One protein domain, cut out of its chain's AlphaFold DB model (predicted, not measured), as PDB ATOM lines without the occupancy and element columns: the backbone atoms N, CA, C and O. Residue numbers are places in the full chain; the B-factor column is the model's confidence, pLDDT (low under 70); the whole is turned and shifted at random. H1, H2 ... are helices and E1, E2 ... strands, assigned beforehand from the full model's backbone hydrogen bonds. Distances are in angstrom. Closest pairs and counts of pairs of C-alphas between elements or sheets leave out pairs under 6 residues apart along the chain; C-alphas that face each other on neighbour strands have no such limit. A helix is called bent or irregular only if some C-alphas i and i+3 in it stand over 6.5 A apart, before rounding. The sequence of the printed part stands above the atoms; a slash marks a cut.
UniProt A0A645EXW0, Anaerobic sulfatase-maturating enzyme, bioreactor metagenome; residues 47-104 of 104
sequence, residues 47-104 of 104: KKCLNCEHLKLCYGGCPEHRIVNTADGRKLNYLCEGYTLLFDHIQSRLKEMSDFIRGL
ATOM      1  N   LYS A  47      20.552  92.694-130.285       97.31
ATOM      2  CA  LYS A  47      21.089  93.974-130.805       97.31
ATOM      3  C   LYS A  47      20.112  94.706-131.735       97.31
ATOM      4  O   LYS A  47      20.020  95.927-131.667       97.31
ATOM      5  N   LYS A  48      19.337  93.971-132.547       96.56
ATOM      6  CA  LYS A  48      18.285  94.539-133.413       96.56
ATOM      7  C   LYS A  48      17.281  95.385-132.622       96.56
ATOM      8  O   LYS A  48      16.947  96.475-133.058       96.56
ATOM      9  N   CYS A  49      16.817  94.901-131.469       98.06
ATOM     10  CA  CYS A  49      15.880  95.643-130.626       98.06
ATOM     11  C   CYS A  49      16.550  96.849-129.968       98.06
ATOM     12  O   CYS A  49      15.953  97.916-129.932       98.06
ATOM     13  N   LEU A  50      17.783  96.692-129.476       97.38
ATOM     14  CA  LEU A  50      18.516  97.769-128.797       97.38
ATOM     15  C   LEU A  50      18.797  98.972-129.713       97.38
ATOM     16  O   LEU A  50      18.881 100.093-129.225       97.38
ATOM     17  N   ASN A  51      18.886  98.739-131.024       97.25
ATOM     18  CA  ASN A  51      19.094  99.771-132.041       97.25
ATOM     19  C   ASN A  51      17.798 100.182-132.775       97.25
ATOM     20  O   ASN A  51      17.869 100.911-133.760       97.25
ATOM     21  N   CYS A  52      16.627  99.689-132.361       97.69
ATOM     22  CA  CYS A  52      15.354  99.956-133.035       97.69
ATOM     23  C   CYS A  52      14.719 101.261-132.536       97.69
ATOM     24  O   CYS A  52      14.600 101.479-131.330       97.69
ATOM     25  N   GLU A  53      14.228 102.092-133.456       97.00
ATOM     26  CA  GLU A  53      13.550 103.354-133.132       97.00
ATOM     27  C   GLU A  53      12.259 103.162-132.314       97.00
ATOM     28  O   GLU A  53      11.962 103.951-131.417       97.00
ATOM     29  N   HIS A  54      11.541 102.053-132.526       97.25
ATOM     30  CA  HIS A  54      10.321 101.728-131.780       97.25
ATOM     31  C   HIS A  54      10.576 101.014-130.446       97.25
ATOM     32  O   HIS A  54       9.622 100.559-129.807       97.25
ATOM     33  N   LEU A  55      11.829 100.886-129.984       97.75
ATOM     34  CA  LEU A  55      12.143 100.157-128.748       97.75
ATOM     35  C   LEU A  55      11.325 100.661-127.551       97.75
ATOM     36  O   LEU A  55      10.869  99.857-126.745       97.75
ATOM     37  N   LYS A  56      11.092 101.974-127.457       95.50
ATOM     38  CA  LYS A  56      10.306 102.578-126.368       95.50
ATOM     39  C   LYS A  56       8.805 102.280-126.441       95.50
ATOM     40  O   LYS A  56       8.119 102.471-125.442       95.50
ATOM     41  N   LEU A  57       8.300 101.834-127.592       95.69
ATOM     42  CA  LEU A  57       6.899 101.451-127.770       95.69
ATOM     43  C   LEU A  57       6.671  99.980-127.414       95.69
ATOM     44  O   LEU A  57       5.653  99.651-126.816       95.69
ATOM     45  N   CYS A  58       7.615  99.093-127.751       97.31
ATOM     46  CA  CYS A  58       7.413  97.648-127.588       97.31
ATOM     47  C   CYS A  58       8.259  96.986-126.498       97.31
ATOM     48  O   CYS A  58       7.888  95.913-126.025       97.31
ATOM     49  N   TYR A  59       9.423  97.546-126.149       97.94
ATOM     50  CA  TYR A  59      10.440  96.926-125.285       97.94
ATOM     51  C   TYR A  59      10.788  95.470-125.669       97.94
ATOM     52  O   TYR A  59      11.097  94.629-124.824       97.94
ATOM     53  N   GLY A  60      10.718  95.162-126.969       97.56
ATOM     54  CA  GLY A  60      10.919  93.825-127.537       97.56
ATOM     55  C   GLY A  60       9.819  92.807-127.219       97.56
ATOM     56  O   GLY A  60      10.052  91.601-127.332       97.56
ATOM     57  N   GLY A  61       8.635  93.276-126.819       97.56
ATOM     58  CA  GLY A  61       7.435  92.476-126.589       97.56
ATOM     59  C   GLY A  61       7.547  91.468-125.441       97.56
ATOM     60  O   GLY A  61       8.561  91.390-124.736       97.56
ATOM     61  N   CYS A  62       6.487  90.670-125.271       97.56
ATOM     62  CA  CYS A  62       6.440  89.585-124.288       97.56
ATOM     63  C   CYS A  62       7.610  88.601-124.500       97.56
ATOM     64  O   CYS A  62       7.830  88.190-125.644       97.56
ATOM     65  N   PRO A  63       8.352  88.211-123.442       96.81
ATOM     66  CA  PRO A  63       9.413  87.212-123.538       96.81
ATOM     67  C   PRO A  63       8.953  85.833-124.020       96.81
ATOM     68  O   PRO A  63       9.739  85.155-124.672       96.81
ATOM     69  N   GLU A  64       7.714  85.424-123.729       97.06
ATOM     70  CA  GLU A  64       7.176  84.124-124.163       97.06
ATOM     71  C   GLU A  64       7.100  84.039-125.705       97.06
ATOM     72  O   GLU A  64       7.554  83.061-126.291       97.06
ATOM     73  N   HIS A  65       6.750  85.138-126.382       98.00
ATOM     74  CA  HIS A  65       6.733  85.226-127.849       98.00
ATOM     75  C   HIS A  65       8.129  85.395-128.500       98.00
ATOM     76  O   HIS A  65       8.227  85.634-129.712       98.00
ATOM     77  N   ARG A  66       9.238  85.339-127.744       97.50
ATOM     78  CA  ARG A  66      10.602  85.494-128.289       97.50
ATOM     79  C   ARG A  66      11.165  84.152-128.736       97.50
ATOM     80  O   ARG A  66      11.969  83.529-128.048       97.50
ATOM     81  N   ILE A  67      10.768  83.737-129.934       97.56
ATOM     82  CA  ILE A  67      11.111  82.422-130.497       97.56
ATOM     83  C   ILE A  67      12.008  82.495-131.740       97.56
ATOM     84  O   ILE A  67      12.690  81.517-132.059       97.56
ATOM     85  N   VAL A  68      12.090  83.659-132.392       98.06
ATOM     86  CA  VAL A  68      12.855  83.846-133.634       98.06
ATOM     87  C   VAL A  68      14.340  84.004-133.320       98.06
ATOM     88  O   VAL A  68      14.726  84.850-132.517       98.06
ATOM     89  N   ASN A  69      15.189  83.195-133.950       97.12
ATOM     90  CA  ASN A  69      16.641  83.297-133.789       97.12
ATOM     91  C   ASN A  69      17.186  84.571-134.440       97.12
ATOM     92  O   ASN A  69      16.752  84.964-135.521       97.12
ATOM     93  N   THR A  70      18.183  85.181-133.806       96.25
ATOM     94  CA  THR A  70      18.950  86.289-134.384       96.25
ATOM     95  C   THR A  70      20.437  85.945-134.436       96.25
ATOM     96  O   THR A  70      20.893  85.017-133.770       96.25
ATOM     97  N   ALA A  71      21.201  86.698-135.230       93.75
ATOM     98  CA  ALA A  71      22.625  86.441-135.442       93.75
ATOM     99  C   ALA A  71      23.485  86.578-134.170       93.75
ATOM    100  O   ALA A  71      24.562  85.996-134.107       93.75
ATOM    101  N   ASP A  72      23.029  87.318-133.151       94.75
ATOM    102  CA  ASP A  72      23.748  87.471-131.878       94.75
ATOM    103  C   ASP A  72      23.341  86.427-130.819       94.75
ATOM    104  O   ASP A  72      23.640  86.598-129.637       94.75
ATOM    105  N   GLY A  73      22.651  85.357-131.230       95.19
ATOM    106  CA  GLY A  73      22.252  84.243-130.365       95.19
ATOM    107  C   GLY A  73      21.068  84.545-129.443       95.19
ATOM    108  O   GLY A  73      20.614  83.655-128.723       95.19
ATOM    109  N   ARG A  74      20.531  85.772-129.465       96.69
ATOM    110  CA  ARG A  74      19.328  86.145-128.713       96.69
ATOM    111  C   ARG A  74      18.066  85.916-129.537       96.69
ATOM    112  O   ARG A  74      18.105  85.705-130.752       96.69
ATOM    113  N   LYS A  75      16.925  85.944-128.853       97.81
ATOM    114  CA  LYS A  75      15.623  85.691-129.462       97.81
ATOM    115  C   LYS A  75      14.860  86.986-129.710       97.81
ATOM    116  O   LYS A  75      14.719  87.818-128.815       97.81
ATOM    117  N   LEU A  76      14.344  87.126-130.923       98.25
ATOM    118  CA  LEU A  76      13.453  88.200-131.328       98.25
ATOM    119  C   LEU A  76      11.996  87.772-131.135       98.25
ATOM    120  O   LEU A  76      11.649  86.600-131.298       98.25
ATOM    121  N   ASN A  77      11.149  88.739-130.792       98.44
ATOM    122  CA  ASN A  77       9.707  88.545-130.751       98.44
ATOM    123  C   ASN A  77       9.176  88.182-132.149       98.44
ATOM    124  O   ASN A  77       9.515  88.855-133.124       98.44
ATOM    125  N   TYR A  78       8.342  87.146-132.240       98.38
ATOM    126  CA  TYR A  78       7.763  86.680-133.503       98.38
ATOM    127  C   TYR A  78       6.977  87.773-134.249       98.38
ATOM    128  O   TYR A  78       7.050  87.858-135.470       98.38
ATOM    129  N   LEU A  79       6.308  88.672-133.521       98.12
ATOM    130  CA  LEU A  79       5.495  89.758-134.078       98.12
ATOM    131  C   LEU A  79       6.296  91.033-134.386       98.12
ATOM    132  O   LEU A  79       5.701  92.061-134.699       98.12
ATOM    133  N   CYS A  80       7.631  91.002-134.295       98.38
ATOM    134  CA  CYS A  80       8.466  92.200-134.443       98.38
ATOM    135  C   CYS A  80       8.194  92.973-135.742       98.38
ATOM    136  O   CYS A  80       8.129  94.196-135.703       98.38
ATOM    137  N   GLU A  81       8.047  92.286-136.874       98.00
ATOM    138  CA  GLU A  81       7.797  92.935-138.167       98.00
ATOM    139  C   GLU A  81       6.417  93.597-138.218       98.00
ATOM    140  O   GLU A  81       6.296  94.750-138.623       98.00
ATOM    141  N   GLY A  82       5.389  92.912-137.705       98.12
ATOM    142  CA  GLY A  82       4.045  93.475-137.591       98.12
ATOM    143  C   GLY A  82       4.000  94.697-136.672       98.12
ATOM    144  O   GLY A  82       3.328  95.675-136.987       98.12
ATOM    145  N   TYR A  83       4.755  94.682-135.569       98.00
ATOM    146  CA  TYR A  83       4.904  95.850-134.703       98.00
ATOM    147  C   TYR A  83       5.551  97.030-135.425       98.00
ATOM    148  O   TYR A  83       5.034  98.134-135.311       98.00
ATOM    149  N   THR A  84       6.634  96.812-136.174       97.88
ATOM    150  CA  THR A  84       7.271  97.874-136.968       97.88
ATOM    151  C   THR A  84       6.275  98.497-137.945       97.88
ATOM    152  O   THR A  84       6.014  99.691-137.855       97.88
ATOM    153  N   LEU A  85       5.611  97.680-138.773       98.19
ATOM    154  CA  LEU A  85       4.615  98.162-139.740       98.19
ATOM    155  C   LEU A  85       3.474  98.944-139.073       98.19
ATOM    156  O   LEU A  85       3.046  99.985-139.573       98.19
ATOM    157  N   LEU A  86       2.977  98.446-137.939       98.06
ATOM    158  CA  LEU A  86       1.926  99.116-137.186       98.06
ATOM    159  C   LEU A  86       2.405 100.470-136.655       98.06
ATOM    160  O   LEU A  86       1.714 101.469-136.839       98.06
ATOM    161  N   PHE A  87       3.560 100.510-135.989       97.50
ATOM    162  CA  PHE A  87       4.062 101.729-135.361       97.50
ATOM    163  C   PHE A  87       4.442 102.791-136.381       97.50
ATOM    164  O   PHE A  87       4.090 103.948-136.164       97.50
ATOM    165  N   ASP A  88       5.028 102.412-137.514       97.12
ATOM    166  CA  ASP A  88       5.262 103.330-138.631       97.12
ATOM    167  C   ASP A  88       3.965 104.004-139.091       97.12
ATOM    168  O   ASP A  88       3.947 105.207-139.359       97.12
ATOM    169  N   HIS A  89       2.858 103.256-139.115       97.44
ATOM    170  CA  HIS A  89       1.556 103.776-139.518       97.44
ATOM    171  C   HIS A  89       0.887 104.665-138.457       97.44
ATOM    172  O   HIS A  89       0.242 105.656-138.807       97.44
ATOM    173  N   ILE A  90       0.989 104.319-137.167       96.94
ATOM    174  CA  ILE A  90       0.181 104.960-136.110       96.94
ATOM    175  C   ILE A  90       0.934 105.981-135.253       96.94
ATOM    176  O   ILE A  90       0.284 106.741-134.533       96.94
ATOM    177  N   GLN A  91       2.270 106.018-135.286       94.62
ATOM    178  CA  GLN A  91       3.058 106.803-134.326       94.62
ATOM    179  C   GLN A  91       2.756 108.307-134.347       94.62
ATOM    180  O   GLN A  91       2.710 108.924-133.285       94.62
ATOM    181  N   SER A  92       2.499 108.896-135.523       94.56
ATOM    182  CA  SER A  92       2.158 110.322-135.635       94.56
ATOM    183  C   SER A  92       0.834 110.631-134.940       94.56
ATOM    184  O   SER A  92       0.773 111.519-134.094       94.56
ATOM    185  N   ARG A  93      -0.198 109.822-135.201       96.56
ATOM    186  CA  ARG A  93      -1.520 109.963-134.577       96.56
ATOM    187  C   ARG A  93      -1.466 109.738-133.069       96.56
ATOM    188  O   ARG A  93      -2.088 110.475-132.316       96.56
ATOM    189  N   LEU A  94      -0.693 108.752-132.607       94.94
ATOM    190  CA  LEU A  94      -0.493 108.537-131.172       94.94
ATOM    191  C   LEU A  94       0.191 109.734-130.505       94.94
ATOM    192  O   LEU A  94      -0.158 110.077-129.374       94.94
ATOM    193  N   LYS A  95       1.134 110.385-131.196       94.81
ATOM    194  CA  LYS A  95       1.765 111.607-130.701       94.81
ATOM    195  C   LYS A  95       0.752 112.748-130.598       94.81
ATOM    196  O   LYS A  95       0.660 113.344-129.533       94.81
ATOM    197  N   GLU A  96      -0.043 112.990-131.638       97.00
ATOM    198  CA  GLU A  96      -1.108 114.009-131.628       97.00
ATOM    199  C   GLU A  96      -2.099 113.787-130.476       97.00
ATOM    200  O   GLU A  96      -2.409 114.711-129.727       97.00
ATOM    201  N   MET A  97      -2.544 112.543-130.271       97.31
ATOM    202  CA  MET A  97      -3.427 112.188-129.156       97.31
ATOM    203  C   MET A  97      -2.760 112.423-127.795       97.31
ATOM    204  O   MET A  97      -3.401 112.925-126.872       97.31
ATOM    205  N   SER A  98      -1.484 112.059-127.653       96.44
ATOM    206  CA  SER A  98      -0.726 112.280-126.418       96.44
ATOM    207  C   SER A  98      -0.543 113.768-126.121       96.44
ATOM    208  O   SER A  98      -0.671 114.161-124.964       96.44
ATOM    209  N   ASP A  99      -0.236 114.580-127.132       97.44
ATOM    210  CA  ASP A  99      -0.072 116.028-126.990       97.44
ATOM    211  C   ASP A  99      -1.401 116.665-126.558       97.44
ATOM    212  O   ASP A  99      -1.444 117.353-125.539       97.44
ATOM    213  N   PHE A 100      -2.510 116.285-127.204       97.69
ATOM    214  CA  PHE A 100      -3.854 116.725-126.820       97.69
ATOM    215  C   PHE A 100      -4.206 116.374-125.363       97.69
ATOM    216  O   PHE A 100      -4.664 117.233-124.613       97.69
ATOM    217  N   ILE A 101      -3.956 115.132-124.926       97.31
ATOM    218  CA  ILE A 101      -4.218 114.694-123.540       97.31
ATOM    219  C   ILE A 101      -3.354 115.467-122.532       97.31
ATOM    220  O   ILE A 101      -3.787 115.716-121.407       97.31
ATOM    221  N   ARG A 102      -2.129 115.836-122.917       95.81
ATOM    222  CA  ARG A 102      -1.196 116.595-122.072       95.81
ATOM    223  C   ARG A 102      -1.434 118.106-122.113       95.81
ATOM    224  O   ARG A 102      -0.809 118.809-121.322       95.81
ATOM    225  N   GLY A 103      -2.319 118.590-122.986       90.44
ATOM    226  CA  GLY A 103      -2.572 120.017-123.192       90.44
ATOM    227  C   GLY A 103      -1.412 120.751-123.870       90.44
ATOM    228  O   GLY A 103      -1.164 121.908-123.534       90.44
ATOM    229  N   LEU A 104      -0.680 120.063-124.754       72.50
ATOM    230  CA  LEU A 104       0.412 120.604-125.574       72.50
ATOM    231  C   LEU A 104      -0.073 121.029-126.964       72.50
ATOM    232  O   LEU A 104      -1.010 120.383-127.486       72.50
TER     233      LEU A 104
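What this domain is: This is residues 47 to 104 of the 104 residues of the protein "Anaerobic sulfatase-maturating enzyme" of bioreactor metagenome (UniProt A0A645EXW0). Picture a small, loose rod with a hairpin of two short strands, E1 and E2, at one end and a long, strongly bent helix, H3, leading from there to the other end. The two short helices H1 and H2 lie on one side of the rod's nearer part, H2 near the arm H3a, while residues 97 to 103 stick out at the far end, 97 to 102 of them in H3. The printed part has 58 residues, with three named helices and two named strands in the order H1, H2, E1, E2, H3; the sheet, of order E1 - E2, is antiparallel, and the class is mostly helix. The whole is loose, with a radius of gyration of the C-alphas of 13.7 A and spans of 44 by 18 by 17 A.

Where its parts are: Find C-alpha 47 at (21.089, 93.974, -130.805), where H1 begins and runs over residues 47 to 50. Go on to H2, residues 55 to 58. E1, residues 66 to 69, begins with C-alpha 66 at (10.602, 85.494, -128.289) and is 8.5 A long from first to last C-alpha; E2 covers residues 75 to 77. H3, residues 80 to 102, was assigned as one helix by its hydrogen bonds but is bent, for C-alphas 89 and 92 are 7.6 A apart. Its arm H3a, residues 80 to 89, is 14.4 A long, and its arm H3b, residues 92 to 102, is 15.3 A long and ends with C-alpha 102 at (-1.196, 116.595, -122.072).

How they stand to each other: Look first at Cys 49 and Leu 55, the closest C-alphas of H1 and H2, at 6.2 A; the two helices are close but not clearly touching. H2 and H3a are also close but not clearly touching, with the C-alphas of Cys 58 and Tyr 83 closest at 7.8 A. The closest C-alphas of H1 and E2 are those of Cys 49 and Leu 76, at 7.9 A. In the hairpin of E1 and E2, antiparallel with 124 degrees between their directions, find N 76 and O 68 within hydrogen-bond range at 2.8 A, and N 68 and O 76 at 3.2 A. H3a and H3b stand at a steep tilt of 69 degrees, only just short of about perpendicular. H3b is apart from H1, H2, E1 and E2. In H3a and H3b every O i to N i+4 pair is within hydrogen-bond range; H1 and H2 are too short for such a pair.

The domain as a whole: The two C-alphas farthest apart are those of Gly 73 and Gly 103, at 44.1 A. The printed part has no cut and no long link, and it ends at residue 104, the chain's last. The mean pLDDT of the printed part is 96.5, and no printed residue is under 70.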